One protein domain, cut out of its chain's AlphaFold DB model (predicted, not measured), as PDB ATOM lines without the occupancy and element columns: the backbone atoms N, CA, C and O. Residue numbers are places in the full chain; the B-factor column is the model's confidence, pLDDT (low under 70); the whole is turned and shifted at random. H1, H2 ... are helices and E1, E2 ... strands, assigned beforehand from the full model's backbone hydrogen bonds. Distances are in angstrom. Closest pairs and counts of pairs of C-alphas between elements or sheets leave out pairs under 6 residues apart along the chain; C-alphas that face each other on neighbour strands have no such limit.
ATOM      1  N   ALA A 110     -19.731 -38.204  26.616       88.25
ATOM      2  CA  ALA A 110     -20.105 -36.797  26.503       88.25
ATOM      3  C   ALA A 110     -21.340 -36.458  27.358       88.25
ATOM      4  O   ALA A 110     -21.301 -35.512  28.142       88.25
ATOM      5  N   GLU A 111     -22.392 -37.279  27.282       91.19
ATOM      6  CA  GLU A 111     -23.587 -37.155  28.129       91.19
ATOM      7  C   GLU A 111     -23.223 -37.247  29.612       91.19
ATOM      8  O   GLU A 111     -23.639 -36.428  30.432       91.19
ATOM      9  N   ARG A 112     -22.377 -38.220  29.959       92.75
ATOM     10  CA  ARG A 112     -21.945 -38.440  31.336       92.75
ATOM     11  C   ARG A 112     -21.231 -37.223  31.914       92.75
ATOM     12  O   ARG A 112     -21.514 -36.833  33.048       92.75
ATOM     13  N   LEU A 113     -20.310 -36.633  31.154       92.19
ATOM     14  CA  LEU A 113     -19.584 -35.433  31.566       92.19
ATOM     15  C   LEU A 113     -20.536 -34.244  31.720       92.19
ATOM     16  O   LEU A 113     -20.506 -33.589  32.759       92.19
ATOM     17  N   ALA A 114     -21.439 -34.033  30.759       92.75
ATOM     18  CA  ALA A 114     -22.427 -32.959  30.819       92.75
ATOM     19  C   ALA A 114     -23.317 -33.062  32.071       92.75
ATOM     20  O   ALA A 114     -23.491 -32.080  32.800       92.75
ATOM     21  N   ARG A 115     -23.817 -34.264  32.395       93.88
ATOM     22  CA  ARG A 115     -24.610 -34.495  33.616       93.88
ATOM     23  C   ARG A 115     -23.808 -34.267  34.891       93.88
ATOM     24  O   ARG A 115     -24.324 -33.677  35.839       93.88
ATOM     25  N   GLN A 116     -22.547 -34.693  34.929       92.88
ATOM     26  CA  GLN A 116     -21.678 -34.452  36.084       92.88
ATOM     27  C   GLN A 116     -21.374 -32.968  36.286       92.88
ATOM     28  O   GLN A 116     -21.340 -32.504  37.424       92.88
ATOM     29  N   GLU A 117     -21.160 -32.209  35.214       93.25
ATOM     30  CA  GLU A 117     -20.965 -30.763  35.296       93.25
ATOM     31  C   GLU A 117     -22.229 -30.042  35.765       93.25
ATOM     32  O   GLU A 117     -22.153 -29.176  36.639       93.25
ATOM     33  N   ALA A 118     -23.398 -30.428  35.248       92.56
ATOM     34  CA  ALA A 118     -24.680 -29.901  35.708       92.56
ATOM     35  C   ALA A 118     -24.916 -30.202  37.198       92.56
ATOM     36  O   ALA A 118     -25.310 -29.314  37.957       92.56
ATOM     37  N   LEU A 119     -24.602 -31.425  37.641       92.94
ATOM     38  CA  LEU A 119     -24.679 -31.820  39.046       92.94
ATOM     39  C   LEU A 119     -23.740 -30.981  39.918       92.94
ATOM     40  O   LEU A 119     -24.178 -30.455  40.936       92.94
ATOM     41  N   LYS A 120     -22.475 -30.807  39.510       91.62
ATOM     42  CA  LYS A 120     -21.481 -29.991  40.233       91.62
ATOM     43  C   LYS A 120     -21.934 -28.543  40.416       91.62
ATOM     44  O   LYS A 120     -21.678 -27.959  41.461       91.62
ATOM     45  N   LYS A 121     -22.603 -27.968  39.412       92.38
ATOM     46  CA  LYS A 121     -23.140 -26.600  39.487       92.38
ATOM     47  C   LYS A 121     -24.316 -26.487  40.461       92.38
ATOM     48  O   LYS A 121     -24.460 -25.457  41.107       92.38
ATOM     49  N   ARG A 122     -25.156 -27.524  40.556       92.56
ATOM     50  CA  ARG A 122     -26.378 -27.520  41.379       92.56
ATOM     51  C   ARG A 122     -26.142 -27.963  42.825       92.56
ATOM     52  O   ARG A 122     -26.730 -27.396  43.739       92.56
ATOM     53  N   VAL A 123     -25.324 -28.991  43.039       90.25
ATOM     54  CA  VAL A 123     -25.050 -29.566  44.362       90.25
ATOM     55  C   VAL A 123     -23.826 -28.881  44.956       90.25
ATOM     56  O   VAL A 123     -22.691 -29.323  44.799       90.25
ATOM     57  N   THR A 124     -24.076 -27.778  45.652       86.00
ATOM     58  CA  THR A 124     -23.064 -27.036  46.407       86.00
ATOM     59  C   THR A 124     -23.046 -27.504  47.864       86.00
ATOM     60  O   THR A 124     -24.104 -27.650  48.470       86.00
ATOM     61  N   GLY A 125     -21.863 -27.729  48.442       86.31
ATOM     62  CA  GLY A 125     -21.700 -28.148  49.848       86.31
ATOM     63  C   GLY A 125     -21.264 -29.603  50.049       86.31
ATOM     64  O   GLY A 125     -20.875 -29.971  51.153       86.31
ATOM     65  N   LEU A 126     -21.247 -30.411  48.985       89.69
ATOM     66  CA  LEU A 126     -20.611 -31.727  48.977       89.69
ATOM     67  C   LEU A 126     -19.302 -31.666  48.184       89.69
ATOM     68  O   LEU A 126     -19.270 -31.157  47.063       89.69
ATOM     69  N   ILE A 127     -18.222 -32.214  48.742       90.19
ATOM     70  CA  ILE A 127     -16.955 -32.348  48.019       90.19
ATOM     71  C   ILE A 127     -17.101 -33.507  47.037       90.19
ATOM     72  O   ILE A 127     -17.106 -34.661  47.448       90.19
ATOM     73  N   LEU A 128     -17.218 -33.199  45.746       91.31
ATOM     74  CA  LEU A 128     -17.336 -34.197  44.685       91.31
ATOM     75  C   LEU A 128     -15.944 -34.683  44.253       91.31
ATOM     76  O   LEU A 128     -15.335 -34.140  43.333       91.31
ATOM     77  N   SER A 129     -15.449 -35.719  44.927       91.69
ATOM     78  CA  SER A 129     -14.212 -36.439  44.612       91.69
ATOM     79  C   SER A 129     -14.502 -37.846  44.059       91.69
ATOM     80  O   SER A 129     -15.636 -38.328  44.156       91.69
ATOM     81  N   PRO A 130     -13.502 -38.560  43.506       92.06
ATOM     82  CA  PRO A 130     -13.666 -39.955  43.086       92.06
ATOM     83  C   PRO A 130     -14.158 -40.909  44.192       92.06
ATOM     84  O   PRO A 130     -14.725 -41.953  43.881       92.06
ATOM     85  N   GLU A 131     -13.980 -40.559  45.467       90.62
ATOM     86  CA  GLU A 131     -14.445 -41.368  46.605       90.62
ATOM     87  C   GLU A 131     -15.933 -41.162  46.918       90.62
ATOM     88  O   GLU A 131     -16.646 -42.082  47.340       90.62
ATOM     89  N   THR A 132     -16.423 -39.944  46.696       91.56
ATOM     90  CA  THR A 132     -17.818 -39.562  46.948       91.56
ATOM     91  C   THR A 132     -18.704 -39.734  45.723       91.56
ATOM     92  O   THR A 132     -19.913 -39.867  45.866       91.56
ATOM     93  N   LEU A 133     -18.127 -39.689  44.519       94.06
ATOM     94  CA  LEU A 133     -18.870 -39.888  43.282       94.06
ATOM     95  C   LEU A 133     -19.207 -41.373  43.097       94.06
ATOM     96  O   LEU A 133     -18.365 -42.233  43.384       94.06
ATOM     97  N   PRO A 134     -20.413 -41.690  42.600       95.31
ATOM     98  CA  PRO A 134     -20.772 -43.059  42.270       95.31
ATOM     99  C   PRO A 134     -19.974 -43.557  41.059       95.31
ATOM    100  O   PRO A 134     -19.571 -42.783  40.184       95.31
ATOM    101  N   ALA A 135     -19.769 -44.868  41.000       94.25
ATOM    102  CA  ALA A 135     -19.218 -45.534  39.829       94.25
ATOM    103  C   ALA A 135     -20.103 -45.371  38.584       94.25
ATOM    104  O   ALA A 135     -21.321 -45.194  38.674       94.25
ATOM    105  N   HIS A 136     -19.484 -45.442  37.406       93.06
ATOM    106  CA  HIS A 136     -20.188 -45.307  36.131       93.06
ATOM    107  C   HIS A 136     -21.142 -46.474  35.882       93.06
ATOM    108  O   HIS A 136     -22.290 -46.240  35.515       93.06
ATOM    109  N   SER A 137     -20.711 -47.689  36.209       91.00
ATOM    110  CA  SER A 137     -21.525 -48.912  36.191       91.00
ATOM    111  C   SER A 137     -22.824 -48.802  37.003       91.00
ATOM    112  O   SER A 137     -23.880 -49.261  36.559       91.00
ATOM    113  N   VAL A 138     -22.783 -48.147  38.169       92.88
ATOM    114  CA  VAL A 138     -23.970 -47.921  39.014       92.88
ATOM    115  C   VAL A 138     -24.952 -46.971  38.328       92.88
ATOM    116  O   VAL A 138     -26.149 -47.248  38.291       92.88
ATOM    117  N   VAL A 139     -24.456 -45.869  37.755       94.12
ATOM    118  CA  VAL A 139     -25.296 -44.913  37.013       94.12
ATOM    119  C   VAL A 139     -25.901 -45.579  35.778       94.12
ATOM    120  O   VAL A 139     -27.090 -45.426  35.536       94.12
ATOM    121  N   ASP A 140     -25.117 -46.362  35.040       91.94
ATOM    122  CA  ASP A 140     -25.578 -47.045  33.828       91.94
ATOM    123  C   ASP A 140     -26.673 -48.074  34.141       91.94
ATOM    124  O   ASP A 140     -27.656 -48.179  33.412       91.94
ATOM    125  N   THR A 141     -26.567 -48.768  35.280       91.31
ATOM    126  CA  THR A 141     -27.621 -49.677  35.757       91.31
ATOM    127  C   THR A 141     -28.928 -48.927  36.028       91.31
ATOM    128  O   THR A 141     -29.998 -49.391  35.646       91.31
ATOM    129  N   LEU A 142     -28.860 -47.753  36.660       92.56
ATOM    130  CA  LEU A 142     -30.044 -46.930  36.936       92.56
ATOM    131  C   LEU A 142     -30.637 -46.308  35.663       92.56
ATOM    132  O   LEU A 142     -31.854 -46.203  35.538       92.56
ATOM    133  N   VAL A 143     -29.794 -45.930  34.703       91.00
ATOM    134  CA  VAL A 143     -30.224 -45.473  33.372       91.00
ATOM    135  C   VAL A 143     -30.955 -46.588  32.639       91.00
ATOM    136  O   VAL A 143     -32.027 -46.341  32.101       91.00
ATOM    137  N   LYS A 144     -30.443 -47.823  32.690       87.94
ATOM    138  CA  LYS A 144     -31.141 -48.988  32.139       87.94
ATOM    139  C   LYS A 144     -32.509 -49.191  32.792       87.94
ATOM    140  O   LYS A 144     -33.483 -49.377  32.080       87.94
ATOM    141  N   GLN A 145     -32.611 -49.093  34.119       89.44
ATOM    142  CA  GLN A 145     -33.909 -49.182  34.809       89.44
ATOM    143  C   GLN A 145     -34.898 -48.103  34.343       89.44
ATOM    144  O   GLN A 145     -36.091 -48.375  34.213       89.44
ATOM    145  N   LEU A 146     -34.408 -46.889  34.071       88.69
ATOM    146  CA  LEU A 146     -35.215 -45.807  33.509       88.69
ATOM    147  C   LEU A 146     -35.652 -46.103  32.062       88.69
ATOM    148  O   LEU A 146     -36.801 -45.836  31.720       88.69
ATOM    149  N   GLU A 147     -34.767 -46.655  31.227       85.19
ATOM    150  CA  GLU A 147     -35.076 -47.034  29.838       85.19
ATOM    151  C   GLU A 147     -36.069 -48.207  29.764       85.19
ATOM    152  O   GLU A 147     -37.034 -48.138  29.001       85.19
ATOM    153  N   ASP A 148     -35.870 -49.236  30.591       84.62
ATOM    154  CA  ASP A 148     -36.735 -50.419  30.690       84.62
ATOM    155  C   ASP A 148     -38.077 -50.091  31.381       84.62
ATOM    156  O   ASP A 148     -39.041 -50.848  31.277       84.62
ATOM    157  N   GLY A 149     -38.155 -48.972  32.112       85.75
ATOM    158  CA  GLY A 149     -39.325 -48.593  32.908       85.75
ATOM    159  C   GLY A 149     -39.551 -49.480  34.139       85.75
ATOM    160  O   GLY A 149     -40.646 -49.479  34.703       85.75
ATOM    161  N   VAL A 150     -38.533 -50.234  34.566       86.56
ATOM    162  CA  VAL A 150     -38.601 -51.169  35.695       86.56
ATOM    163  C   VAL A 150     -37.595 -50.755  36.759       86.56
ATOM    164  O   VAL A 150     -36.386 -50.917  36.600       86.56
ATOM    165  N   LEU A 151     -38.102 -50.259  37.887       87.88
ATOM    166  CA  LEU A 151     -37.276 -49.961  39.052       87.88
ATOM    167  C   LEU A 151     -36.966 -51.242  39.824       87.88
ATOM    168  O   LEU A 151     -37.869 -51.954  40.261       87.88
ATOM    169  N   GLN A 152     -35.678 -51.495  40.044       88.31
ATOM    170  CA  GLN A 152     -35.212 -52.587  40.891       88.31
ATOM    171  C   GLN A 152     -34.395 -52.017  42.043       88.31
ATOM    172  O   GLN A 152     -33.536 -51.151  41.855       88.31
ATOM    173  N   TYR A 153     -34.647 -52.523  43.250       88.19
ATOM    174  CA  TYR A 153     -33.879 -52.125  44.419       88.19
ATOM    175  C   TYR A 153     -32.404 -52.490  44.228       88.19
ATOM    176  O   TYR A 153     -32.063 -53.657  44.034       88.19
ATOM    177  N   LEU A 154     -31.536 -51.478  44.294       88.62
ATOM    178  CA  LEU A 154     -30.093 -51.667  44.287       88.62
ATOM    179  C   LEU A 154     -29.578 -51.642  45.735       88.62
ATOM    180  O   LEU A 154     -29.641 -50.584  46.379       88.62
ATOM    181  N   PRO A 155     -29.056 -52.770  46.245       90.06
ATOM    182  CA  PRO A 155     -28.481 -52.844  47.578       90.06
ATOM    183  C   PRO A 155     -27.379 -51.823  47.815       90.06
ATOM    184  O   PRO A 155     -26.571 -51.566  46.922       90.06
ATOM    185  N   ALA A 156     -27.281 -51.312  49.044       90.38
ATOM    186  CA  ALA A 156     -26.279 -50.308  49.406       90.38
ATOM    187  C   ALA A 156     -24.841 -50.777  49.124       90.38
ATOM    188  O   ALA A 156     -24.031 -49.988  48.641       90.38
ATOM    189  N   TYR A 157     -24.545 -52.064  49.345       91.00
ATOM    190  CA  TYR A 157     -23.220 -52.638  49.101       91.00
ATOM    191  C   TYR A 157     -22.825 -52.666  47.616       91.00
ATOM    192  O   TYR A 157     -21.642 -52.756  47.315       91.00
ATOM    193  N   ARG A 158     -23.772 -52.565  46.671       91.50
ATOM    194  CA  ARG A 158     -23.467 -52.469  45.229       91.50
ATOM    195  C   ARG A 158     -23.162 -51.036  44.782       91.50
ATOM    196  O   ARG A 158     -22.807 -50.808  43.630       91.50
ATOM    197  N   ILE A 159     -23.294 -50.056  45.675       93.50
ATOM    198  CA  ILE A 159     -23.154 -48.629  45.359       93.50
ATOM    199  C   ILE A 159     -21.724 -48.186  45.636       93.50
ATOM    200  O   ILE A 159     -21.400 -47.501  46.618       93.50
ATOM    201  N   ILE A 160     -20.848 -48.640  44.756       94.12
ATOM    202  CA  ILE A 160     -19.410 -48.414  44.839       94.12
ATOM    203  C   ILE A 160     -19.022 -46.999  44.390       94.12
ATOM    204  O   ILE A 160     -19.750 -46.324  43.652       94.12
ATOM    205  N   SER A 161     -17.867 -46.532  44.864       95.31
ATOM    206  CA  SER A 161     -17.296 -45.250  44.454       95.31
ATOM    207  C   SER A 161     -16.607 -45.339  43.094       95.31
ATOM    208  O   SER A 161     -16.222 -46.415  42.623       95.31
ATOM    209  N   ARG A 162     -16.387 -44.182  42.464       94.12
ATOM    210  CA  ARG A 162     -15.604 -44.105  41.228       94.12
ATOM    211  C   ARG A 162     -14.166 -44.593  41.424       94.12
ATOM    212  O   ARG A 162     -13.612 -45.198  40.502       94.12
ATOM    213  N   ALA A 163     -13.581 -44.350  42.598       91.88
ATOM    214  CA  ALA A 163     -12.258 -44.843  42.969       91.88
ATOM    215  C   ALA A 163     -12.216 -46.378  43.056       91.88
ATOM    216  O   ALA A 163     -11.306 -46.992  42.499       91.88
ATOM    217  N   GLN A 164     -13.225 -47.002  43.672       91.19
ATOM    218  CA  GLN A 164     -13.351 -48.464  43.750       91.19
ATOM    219  C   GLN A 164     -13.490 -49.098  42.361       91.19
ATOM    220  O   GLN A 164     -12.789 -50.058  42.049       91.19
ATOM    221  N   GLU A 165     -14.317 -48.513  41.491       90.88
ATOM    222  CA  GLU A 165     -14.446 -48.958  40.097       90.88
ATOM    223  C   GLU A 165     -13.108 -48.863  39.341       90.88
ATOM    224  O   GLU A 165     -12.712 -49.792  38.640       90.88
ATOM    225  N   ALA A 166     -12.357 -47.771  39.526       87.50
ATOM    226  CA  ALA A 166     -11.055 -47.594  38.881       87.50
ATOM    227  C   ALA A 166      -9.998 -48.593  39.385       87.50
ATOM    228  O   ALA A 166      -9.111 -48.988  38.627       87.50
ATOM    229  N   GLN A 167     -10.069 -49.004  40.654       84.75
ATOM    230  CA  GLN A 167      -9.188 -50.030  41.211       84.75
ATOM    231  C   GLN A 167      -9.520 -51.427  40.678       84.75
ATOM    232  O   GLN A 167      -8.603 -52.212  40.444       84.75
ATOM    233  N   GLN A 168     -10.799 -51.739  40.462       76.25
ATOM    234  CA  GLN A 168     -11.202 -53.026  39.897       76.25
ATOM    235  C   GLN A 168     -10.787 -53.194  38.440       76.25
ATOM    236  O   GLN A 168     -10.223 -54.232  38.106       76.25
ATOM    237  N   LEU A 169     -10.940 -52.155  37.609       69.94
ATOM    238  CA  LEU A 169     -10.474 -52.202  36.216       69.94
ATOM    239  C   LEU A 169      -8.988 -52.589  36.104       69.94
ATOM    240  O   LEU A 169      -8.593 -53.255  35.153       69.94
ATOM    241  N   LYS A 170      -8.160 -52.184  37.077       64.31
ATOM    242  CA  LYS A 170      -6.737 -52.555  37.125       64.31
ATOM    243  C   LYS A 170      -6.512 -54.019  37.505       64.31
ATOM    244  O   LYS A 170      -5.511 -54.591  37.094       64.31
ATOM    245  N   LYS A 171      -7.398 -54.610  38.312       60.09
ATOM    246  CA  LYS A 171      -7.299 -56.010  38.755       60.09
ATOM    247  C   LYS A 171      -7.777 -56.993  37.686       60.09
ATOM    248  O   LYS A 171      -7.194 -58.064  37.582       60.09
ATOM    249  N   ASP A 172      -8.765 -56.613  36.877       57.06
ATOM    250  CA  ASP A 172      -9.300 -57.457  35.794       57.06
ATOM    251  C   ASP A 172      -8.317 -57.657  34.626       57.06
ATOM    252  O   ASP A 172      -8.461 -58.591  33.838       57.06
ATOM    253  N   GLN A 173      -7.275 -56.826  34.518       57.69
ATOM    254  CA  GLN A 173      -6.191 -56.998  33.549       57.69
ATOM    255  C   GLN A 173      -5.151 -58.018  34.042       57.69
ATOM    256  O   GLN A 173      -3.977 -57.691  34.215       57.69
ATOM    257  N   GLN A 174      -5.564 -59.263  34.283       54.53
ATOM    258  CA  GLN A 174      -4.635 -60.372  34.517       54.53
ATOM    259  C   GLN A 174      -4.579 -61.289  33.294       54.53
ATOM    260  O   GLN A 174      -5.564 -61.908  32.889       54.53
ATOM    261  N   VAL A 175      -3.397 -61.355  32.684       58.06
ATOM    262  CA  VAL A 175      -3.096 -62.269  31.582       58.06
ATOM    263  C   VAL A 175      -2.762 -63.629  32.185       58.06
ATOM    264  O   VAL A 175      -1.770 -63.758  32.901       58.06
ATOM    265  N   VAL A 176      -3.586 -64.637  31.910       60.00
ATOM    266  CA  VAL A 176      -3.345 -66.016  32.344       60.00
ATOM    267  C   VAL A 176      -2.765 -66.791  31.162       60.00
ATOM    268  O   VAL A 176      -3.284 -66.731  30.049       60.00
ATOM    269  N   VAL A 177      -1.660 -67.499  31.384       59.34
ATOM    270  CA  VAL A 177      -1.080 -68.406  30.386       59.34
ATOM    271  C   VAL A 177      -1.817 -69.741  30.503       59.34
ATOM    272  O   VAL A 177      -1.839 -70.334  31.580       59.34
ATOM    273  N   ASP A 178      -2.456 -70.186  29.425       62.69
ATOM    274  CA  ASP A 178      -3.105 -71.497  29.347       62.69
ATOM    275  C   ASP A 178      -2.056 -72.628  29.322       62.69
ATOM    276  O   ASP A 178      -0.906 -72.401  28.943       62.69
ATOM    277  N   GLY A 179      -2.445 -73.856  29.674       67.00
ATOM    278  CA  GLY A 179      -1.564 -75.034  29.731       67.00
ATOM    279  C   GLY A 179      -0.883 -75.398  28.401       67.00
ATOM    280  O   GLY A 179       0.090 -76.145  28.398       67.00
ATOM    281  N   GLU A 180      -1.349 -74.831  27.286       75.06
ATOM    282  CA  GLU A 180      -0.777 -74.961  25.936       75.06
ATOM    283  C   GLU A 180       0.123 -73.771  25.530       75.06
ATOM    284  O   GLU A 180       0.537 -73.667  24.377       75.06
ATOM    285  N   GLY A 181       0.421 -72.843  26.447       67.12
ATOM    286  CA  GLY A 181       1.284 -71.680  26.190       67.12
ATOM    287  C   GLY A 181       0.588 -70.484  25.525       67.12
ATOM    288  O   GLY A 181       1.245 -69.499  25.193       67.12
ATOM    289  N   ASN A 182      -0.736 -70.530  25.359       63.56
ATOM    290  CA  ASN A 182      -1.524 -69.425  24.810       63.56
ATOM    291  C   ASN A 182      -1.936 -68.431  25.907       63.56
ATOM    292  O   ASN A 182      -2.459 -68.819  26.948       63.56
ATOM    293  N   LEU A 183      -1.745 -67.132  25.665       63.91
ATOM    294  CA  LEU A 183      -2.186 -66.072  26.575       63.91
ATOM    295  C   LEU A 183      -3.709 -65.896  26.468       63.91
ATOM    296  O   LEU A 183      -4.212 -65.441  25.442       63.91
ATOM    297  N   LYS A 184      -4.449 -66.226  27.530       55.53
ATOM    298  CA  LYS A 184      -5.890 -65.968  27.651       55.53
ATOM    299  C   LYS A 184      -6.123 -64.905  28.727       55.53
ATOM    300  O   LYS A 184      -5.722 -65.053  29.878       55.53
ATOM    301  N   MET A 185      -6.795 -63.815  28.362       53.88
ATOM    302  CA  MET A 185      -7.332 -62.882  29.356       53.88
ATOM    303  C   MET A 185      -8.537 -63.548  30.021       53.88
ATOM    304  O   MET A 185      -9.574 -63.730  29.385       53.88
ATOM    305  N   ALA A 186      -8.395 -63.946  31.281       52.25
ATOM    306  CA  ALA A 186      -9.493 -64.498  32.062       52.25
ATOM    307  C   ALA A 186     -10.117 -63.375  32.903       52.25
ATOM    308  O   ALA A 186      -9.639 -63.070  33.991       52.25
ATOM    309  N   SER A 187     -11.186 -62.742  32.411       50.19
ATOM    310  CA  SER A 187     -11.938 -61.758  33.195       50.19
ATOM    311  C   SER A 187     -12.969 -62.470  34.072       50.19
ATOM    312  O   SER A 187     -14.101 -62.712  33.651       50.19
ATOM    313  N   LYS A 188     -12.594 -62.831  35.301       46.62
ATOM    314  CA  LYS A 188     -13.565 -63.242  36.321       46.62
ATOM    315  C   LYS A 188     -13.863 -62.030  37.200       46.62
ATOM    316  O   LYS A 188     -13.364 -61.932  38.315       46.62
ATOM    317  N   ALA A 189     -14.621 -61.077  36.661       52.41
ATOM    318  CA  ALA A 189     -14.969 -59.862  37.385       52.41
ATOM    319  C   ALA A 189     -15.981 -60.202  38.494       52.41
ATOM    320  O   ALA A 189     -17.179 -60.338  38.246       52.41
ATOM    321  N   GLU A 190     -15.506 -60.378  39.727       57.25
ATOM    322  CA  GLU A 190     -16.380 -60.311  40.897       57.25
ATOM    323  C   GLU A 190     -16.969 -58.901  40.985       57.25
ATOM    324  O   GLU A 190     -16.242 -57.901  40.974       57.25
ATOM    325  N   SER A 191     -18.298 -58.812  41.076       66.69
ATOM    326  CA  SER A 191     -18.992 -57.532  41.202       66.69
ATOM    327  C   SER A 191     -18.436 -56.760  42.397       66.69
ATOM    328  O   SER A 191     -18.520 -57.252  43.526       66.69
ATOM    329  N   ALA A 192     -17.881 -55.567  42.163       76.56
ATOM    330  CA  ALA A 192     -17.406 -54.713  43.244       76.56
ATOM    331  C   ALA A 192     -18.488 -54.512  44.290       76.56
ATOM    332  O   ALA A 192     -19.644 -54.224  43.973       76.56
ATOM    333  N   THR A 193     -18.066 -54.588  45.542       86.62
ATOM    334  CA  THR A 193     -18.895 -54.211  46.672       86.62
ATOM    335  C   THR A 193     -18.197 -53.129  47.480       86.62
ATOM    336  O   THR A 193     -16.968 -53.015  47.482       86.62
ATOM    337  N   CYS A 194     -18.987 -52.280  48.128       88.62
ATOM    338  CA  CYS A 194     -18.506 -51.301  49.085       88.62
ATOM    339  C   CYS A 194     -18.901 -51.712  50.504       88.62
ATOM    340  O   CYS A 194     -19.918 -52.375  50.723       88.62
ATOM    341  N   ASP A 195     -18.086 -51.299  51.474       88.12
ATOM    342  CA  ASP A 195     -18.397 -51.507  52.883       88.12
ATOM    343  C   ASP A 195     -19.672 -50.740  53.272       88.12
ATOM    344  O   ASP A 195     -19.849 -49.567  52.932       88.12
ATOM    345  N   THR A 196     -20.559 -51.424  53.991       88.88
ATOM    346  CA  THR A 196     -21.803 -50.886  54.560       88.88
ATOM    347  C   THR A 196     -22.012 -51.329  56.015       88.88
ATOM    348  O   THR A 196     -23.093 -51.146  56.577       88.88
ATOM    349  N   HIS A 197     -20.984 -51.897  56.659       87.62
ATOM    350  CA  HIS A 197     -21.065 -52.441  58.017       87.62
ATOM    351  C   HIS A 197     -21.069 -51.369  59.110       87.62
ATOM    352  O   HIS A 197     -21.573 -51.612  60.208       87.62
ATOM    353  N   THR A 198     -20.546 -50.177  58.839       89.88
ATOM    354  CA  THR A 198     -20.619 -49.045  59.773       89.88
ATOM    355  C   THR A 198     -21.691 -48.055  59.334       89.88
ATOM    356  O   THR A 198     -21.980 -47.927  58.144       89.88
ATOM    357  N   ASP A 199     -22.276 -47.320  60.283       89.25
ATOM    358  CA  ASP A 199     -23.290 -46.307  59.959       89.25
ATOM    359  C   ASP A 199     -22.717 -45.209  59.048       89.25
ATOM    360  O   ASP A 199     -23.401 -44.740  58.140       89.25
ATOM    361  N   LEU A 200     -21.436 -44.859  59.220       90.88
ATOM    362  CA  LEU A 200     -20.735 -43.923  58.341       90.88
ATOM    363  C   LEU A 200     -20.536 -44.494  56.929       90.88
ATOM    364  O   LEU A 200     -20.769 -43.793  55.945       90.88
ATOM    365  N   ALA A 201     -20.140 -45.764  56.806       92.31
ATOM    366  CA  ALA A 201     -19.973 -46.406  55.503       92.31
ATOM    367  C   ALA A 201     -21.315 -46.525  54.759       92.31
ATOM    368  O   ALA A 201     -21.402 -46.166  53.581       92.31
ATOM    369  N   LEU A 202     -22.383 -46.902  55.471       92.81
ATOM    370  CA  LEU A 202     -23.747 -46.909  54.941       92.81
ATOM    371  C   LEU A 202     -24.186 -45.509  54.498       92.81
ATOM    372  O   LEU A 202     -24.743 -45.355  53.410       92.81
ATOM    373  N   ARG A 203     -23.904 -44.479  55.305       93.38
ATOM    374  CA  ARG A 203     -24.211 -43.085  54.971       93.38
ATOM    375  C   ARG A 203     -23.525 -42.663  53.679       93.38
ATOM    376  O   ARG A 203     -24.192 -42.112  52.808       93.38
ATOM    377  N   ASN A 204     -22.239 -42.973  53.526       93.69
ATOM    378  CA  ASN A 204     -21.475 -42.676  52.314       93.69
ATOM    379  C   ASN A 204     -22.029 -43.414  51.084       93.69
ATOM    380  O   ASN A 204     -22.141 -42.824  50.009       93.69
ATOM    381  N   ALA A 205     -22.413 -44.687  51.236       94.62
ATOM    382  CA  ALA A 205     -23.050 -45.457  50.170       94.62
ATOM    383  C   ALA A 205     -24.406 -44.857  49.765       94.62
ATOM    384  O   ALA A 205     -24.711 -44.754  48.579       94.62
ATOM    385  N   TRP A 206     -25.206 -44.397  50.727       94.50
ATOM    386  CA  TRP A 206     -26.484 -43.743  50.451       94.50
ATOM    387  C   TRP A 206     -26.318 -42.362  49.813       94.50
ATOM    388  O   TRP A 206     -27.072 -42.050  48.899       94.50
ATOM    389  N   THR A 207     -25.298 -41.581  50.184       94.75
ATOM    390  CA  THR A 207     -24.968 -40.336  49.470       94.75
ATOM    391  C   THR A 207     -24.624 -40.624  48.010       94.75
ATOM    392  O   THR A 207     -25.163 -39.985  47.106       94.75
ATOM    393  N   ARG A 208     -23.775 -41.635  47.755       95.94
ATOM    394  CA  ARG A 208     -23.464 -42.097  46.392       95.94
ATOM    395  C   ARG A 208     -24.719 -42.531  45.644       95.94
ATOM    396  O   ARG A 208     -24.851 -42.208  44.467       95.94
ATOM    397  N   ARG A 209     -25.655 -43.208  46.321       94.81
ATOM    398  CA  ARG A 209     -26.954 -43.590  45.750       94.81
ATOM    399  C   ARG A 209     -27.728 -42.360  45.305       94.81
ATOM    400  O   ARG A 209     -28.126 -42.300  44.150       94.81
ATOM    401  N   SER A 210     -27.898 -41.378  46.185       95.38
ATOM    402  CA  SER A 210     -28.612 -40.138  45.876       95.38
ATOM    403  C   SER A 210     -28.003 -39.427  44.663       95.38
ATOM    404  O   SER A 210     -28.731 -39.003  43.771       95.38
ATOM    405  N   LEU A 211     -26.668 -39.366  44.578       95.94
ATOM    406  CA  LEU A 211     -25.968 -38.799  43.419       95.94
ATOM    407  C   LEU A 211     -26.178 -39.629  42.145       95.94
ATOM    408  O   LEU A 211     -26.334 -39.064  41.068       95.94
ATOM    409  N   ALA A 212     -26.176 -40.960  42.249       95.56
ATOM    410  CA  ALA A 212     -26.363 -41.844  41.103       95.56
ATOM    411  C   ALA A 212     -27.775 -41.726  40.514       95.56
ATOM    412  O   ALA A 212     -27.920 -41.692  39.296       95.56
ATOM    413  N   TYR A 213     -28.797 -41.610  41.366       95.19
ATOM    414  CA  TYR A 213     -30.182 -41.383  40.943       95.19
ATOM    415  C   TYR A 213     -30.361 -40.026  40.254       95.19
ATOM    416  O   TYR A 213     -31.079 -39.952  39.256       95.19
ATOM    417  N   ASP A 214     -29.680 -38.984  40.738       95.06
ATOM    418  CA  ASP A 214     -29.696 -37.668  40.094       95.06
ATOM    419  C   ASP A 214     -29.012 -37.723  38.719       95.06
ATOM    420  O   ASP A 214     -29.595 -37.347  37.704       95.06
ATOM    421  N   LEU A 215     -27.818 -38.324  38.641       93.94
ATOM    422  CA  LEU A 215     -27.102 -38.517  37.374       93.94
ATOM    423  C   LEU A 215     -27.858 -39.405  36.376       93.94
ATOM    424  O   LEU A 215     -27.742 -39.200  35.169       93.94
ATOM    425  N   ALA A 216     -28.634 -40.381  36.847       93.12
ATOM    426  CA  ALA A 216     -29.488 -41.197  35.988       93.12
ATOM    427  C   ALA A 216     -30.721 -40.426  35.480       93.12
ATOM    428  O   ALA A 216     -31.253 -40.767  34.427       93.12
ATOM    429  N   GLY A 217     -31.128 -39.355  36.170       91.06
ATOM    430  CA  GLY A 217     -32.351 -38.604  35.884       91.06
ATOM    431  C   GLY A 217     -33.608 -39.211  36.516       91.06
ATOM    432  O   GLY A 217     -34.712 -38.895  36.087       91.06
ATOM    433  N   LEU A 218     -33.455 -40.085  37.518       91.81
ATOM    434  CA  LEU A 218     -34.566 -40.750  38.210       91.81
ATOM    435  C   LEU A 218     -35.160 -39.897  39.335       91.81
ATOM    436  O   LEU A 218     -36.373 -39.863  39.518       91.81
ATOM    437  N   CYS A 219     -34.311 -39.247  40.132       92.94
ATOM    438  CA  CYS A 219     -34.738 -38.414  41.254       92.94
ATOM    439  C   CYS A 219     -33.644 -37.406  41.610       92.94
ATOM    440  O   CYS A 219     -32.462 -37.722  41.520       92.94
ATOM    441  N   SER A 220     -34.027 -36.205  42.045       93.94
ATOM    442  CA  SER A 220     -33.058 -35.185  42.461       93.94
ATOM    443  C   SER A 220     -32.265 -35.614  43.701       93.94
ATOM    444  O   SER A 220     -32.813 -36.239  44.616       93.94
ATOM    445  N   PHE A 221     -30.997 -35.197  43.773       94.62
ATOM    446  CA  PHE A 221     -30.146 -35.462  44.933       94.62
ATOM    447  C   PHE A 221     -30.776 -34.962  46.242       94.62
ATOM    448  O   PHE A 221     -30.773 -35.691  47.227       94.62
ATOM    449  N   GLN A 222     -31.353 -33.754  46.244       93.25
ATOM    450  CA  GLN A 222     -31.911 -33.117  47.445       93.25
ATOM    451  C   GLN A 222     -33.017 -33.957  48.092       93.25
ATOM    452  O   GLN A 222     -32.959 -34.226  49.288       93.25
ATOM    453  N   VAL A 223     -33.977 -34.439  47.299       94.25
ATOM    454  CA  VAL A 223     -35.106 -35.234  47.806       94.25
ATOM    455  C   VAL A 223     -34.627 -36.544  48.436       94.25
ATOM    456  O   VAL A 223     -35.057 -36.910  49.532       94.25
ATOM    457  N   LEU A 224     -33.714 -37.255  47.765       94.25
ATOM    458  CA  LEU A 224     -33.168 -38.503  48.298       94.25
ATOM    459  C   LEU A 224     -32.291 -38.262  49.526       94.25
ATOM    460  O   LEU A 224     -32.345 -39.039  50.477       94.25
ATOM    461  N   GLU A 225     -31.521 -37.180  49.533       93.69
ATOM    462  CA  GLU A 225     -30.659 -36.818  50.651       93.69
ATOM    463  C   GLU A 225     -31.463 -36.416  51.892       93.69
ATOM    464  O   GLU A 225     -31.131 -36.849  52.993       93.69
ATOM    465  N   GLU A 226     -32.561 -35.672  51.736       94.50
ATOM    466  CA  GLU A 226     -33.493 -35.365  52.828       94.50
ATOM    467  C   GLU A 226     -34.110 -36.631  53.424       94.50
ATOM    468  O   GLU A 226     -34.213 -36.770  54.647       94.50
ATOM    469  N   TRP A 227     -34.509 -37.575  52.570       93.44
ATOM    470  CA  TRP A 227     -35.017 -38.868  53.016       93.44
ATOM    471  C   TRP A 227     -33.950 -39.658  53.777       93.44
ATOM    472  O   TRP A 227     -34.189 -40.117  54.896       93.44
ATOM    473  N   CYS A 228     -32.746 -39.769  53.212       92.81
ATOM    474  CA  CYS A 228     -31.621 -40.416  53.872       92.81
ATOM    475  C   CYS A 228     -31.321 -39.751  55.222       92.81
ATOM    476  O   CYS A 228     -31.183 -40.447  56.226       92.81
ATOM    477  N   HIS A 229     -31.307 -38.421  55.285       93.44
ATOM    478  CA  HIS A 229     -31.093 -37.675  56.519       93.44
ATOM    479  C   HIS A 229     -32.145 -38.005  57.588       93.44
ATOM    480  O   HIS A 229     -31.780 -38.325  58.720       93.44
ATOM    481  N   LYS A 230     -33.438 -38.025  57.234       93.44
ATOM    482  CA  LYS A 230     -34.529 -38.410  58.152       93.44
ATOM    483  C   LYS A 230     -34.340 -39.822  58.717       93.44
ATOM    484  O   LYS A 230     -34.501 -40.021  59.921       93.44
ATOM    485  N   CYS A 231     -33.950 -40.782  57.879       91.94
ATOM    486  CA  CYS A 231     -33.662 -42.156  58.302       91.94
ATOM    487  C   CYS A 231     -32.507 -42.227  59.314       91.94
ATOM    488  O   CYS A 231     -32.621 -42.903  60.335       91.94
ATOM    489  N   PHE A 232     -31.412 -41.502  59.073       92.25
ATOM    490  CA  PHE A 232     -30.277 -41.468  60.001       92.25
ATOM    491  C   PHE A 232     -30.596 -40.719  61.303       92.25
ATOM    492  O   PHE A 232     -30.157 -41.151  62.367       92.25
ATOM    493  N   LEU A 233     -31.416 -39.664  61.266       92.00
ATOM    494  CA  LEU A 233     -31.912 -39.020  62.487       92.00
ATOM    495  C   LEU A 233     -32.769 -39.971  63.330       92.00
ATOM    496  O   LEU A 233     -32.692 -39.940  64.556       92.00
ATOM    497  N   ALA A 234     -33.571 -40.831  62.696       88.31
ATOM    498  CA  ALA A 234     -34.366 -41.828  63.409       88.31
ATOM    499  C   ALA A 234     -33.486 -42.853  64.148       88.31
ATOM    500  O   ALA A 234     -33.824 -43.232  65.266       88.31
ATOM    501  N   LEU A 235     -32.334 -43.237  63.580       87.31
ATOM    502  CA  LEU A 235     -31.359 -44.120  64.243       87.31
ATOM    503  C   LEU A 235     -30.724 -43.511  65.500       87.31
ATOM    504  O   LEU A 235     -30.293 -44.254  66.382       87.31
ATOM    505  N   MET A 236     -30.630 -42.182  65.563       87.00
ATOM    506  CA  MET A 236     -30.039 -41.456  66.692       87.00
ATOM    507  C   MET A 236     -31.024 -41.234  67.844       87.00
ATOM    508  O   MET A 236     -30.619 -40.776  68.912       87.00
ATOM    509  N   ARG A 237     -32.314 -41.536  67.656       88.50
ATOM    510  CA  ARG A 237     -33.310 -41.386  68.722       88.50
ATOM    511  C   ARG A 237     -33.090 -42.440  69.813       88.50
ATOM    512  O   ARG A 237     -32.771 -43.587  69.494       88.50
TER     513      ARG A 237
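Overview. This is residues 110 to 237 of the 251 residues of the protein "Hypothetical protein" of Symbiodinium natans (UniProt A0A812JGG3). A small two-strand hairpin, E1 and E2, makes the far tip of a long arm that reaches away from a loose cluster of helices; H3 and the returning stretch of residues 186 to 198 form the rest of the arm. In the cluster, H4 is the core: H5 folds back side by side with it as a helical hairpin, while H1 and H2 both pack on its last residues. The printed part has 128 residues with five named helices and two named strands, in the order H1, H2, H3, E1, E2, H4, H5, and the sheet of E1 and E2 is antiparallel. The class is mostly helix. The whole is loose, with a radius of gyration of the C-alphas of 17.3 A, and elongated, spanning 61 by 36 by 30 A.

Arrangement. Look first at E1, residues 175 to 177, and E2, residues 183 to 185, an antiparallel hairpin with 139 degrees between directions. N 176 and O 184 are 3.0 A apart and N 184 and O 176 are 2.8 A apart, both within hydrogen-bond range. Before E1, across a tight link, comes H3, residues 162 to 171. It is close to but not clearly touching H2, residues 136 to 148; their closest C-alphas, of His 136 and Arg 162, are 7.0 A apart, and their lines are about perpendicular at 73 degrees, only just past a steep tilt. Now turn to the hub, H4, residues 199 to 216. With residues 212 to 216 alone it touches H2, closest at the C-alphas of Val 143 and Ala 216, 5.1 A, at a steep tilt of 53 degrees, the same way. With residues 214 to 215 alone it touches H1, residues 110 to 122, closest at the C-alphas of Arg 115 and Leu 215, 6.0 A, at a steep tilt of 61 degrees, opposite ways. H5, residues 221 to 235, touches H4 as a helical hairpin at a shallow tilt of 20 degrees, opposite ways, with the C-alphas of Ser 210 and Phe 221 closest at 5.0 A. The helix packing is mostly crossed, only just: 1 of 3 touching pairs is at a shallow tilt. H1 and H2 are apart, as are H3 and H4. Every O i to N i+4 pair is within hydrogen-bond range in H1, H2, H4 and H5; in H3, 5 of 6 are.

Along the chain. Find C-alpha 199 at (-23.290, -46.307, 59.959); from there H4 runs 25.3 A to C-alpha 216. H5 measures 21.2 A and reaches C-alpha 235 at (-31.359, -44.120, 64.243). H1 starts at C-alpha 110, (-20.105, -36.797, 26.503), and measures 18.6 A; H2 measures 18.2 A.

Size, cuts and confidence. Look for the farthest C-alphas at Glu 180 and Arg 237, 63.4 A apart. The printed part has no cut. Long links join H1 to H2, H2 to H3 and E2 to H4. Residues 169 to 179 and 181 to 191 have pLDDT under 70.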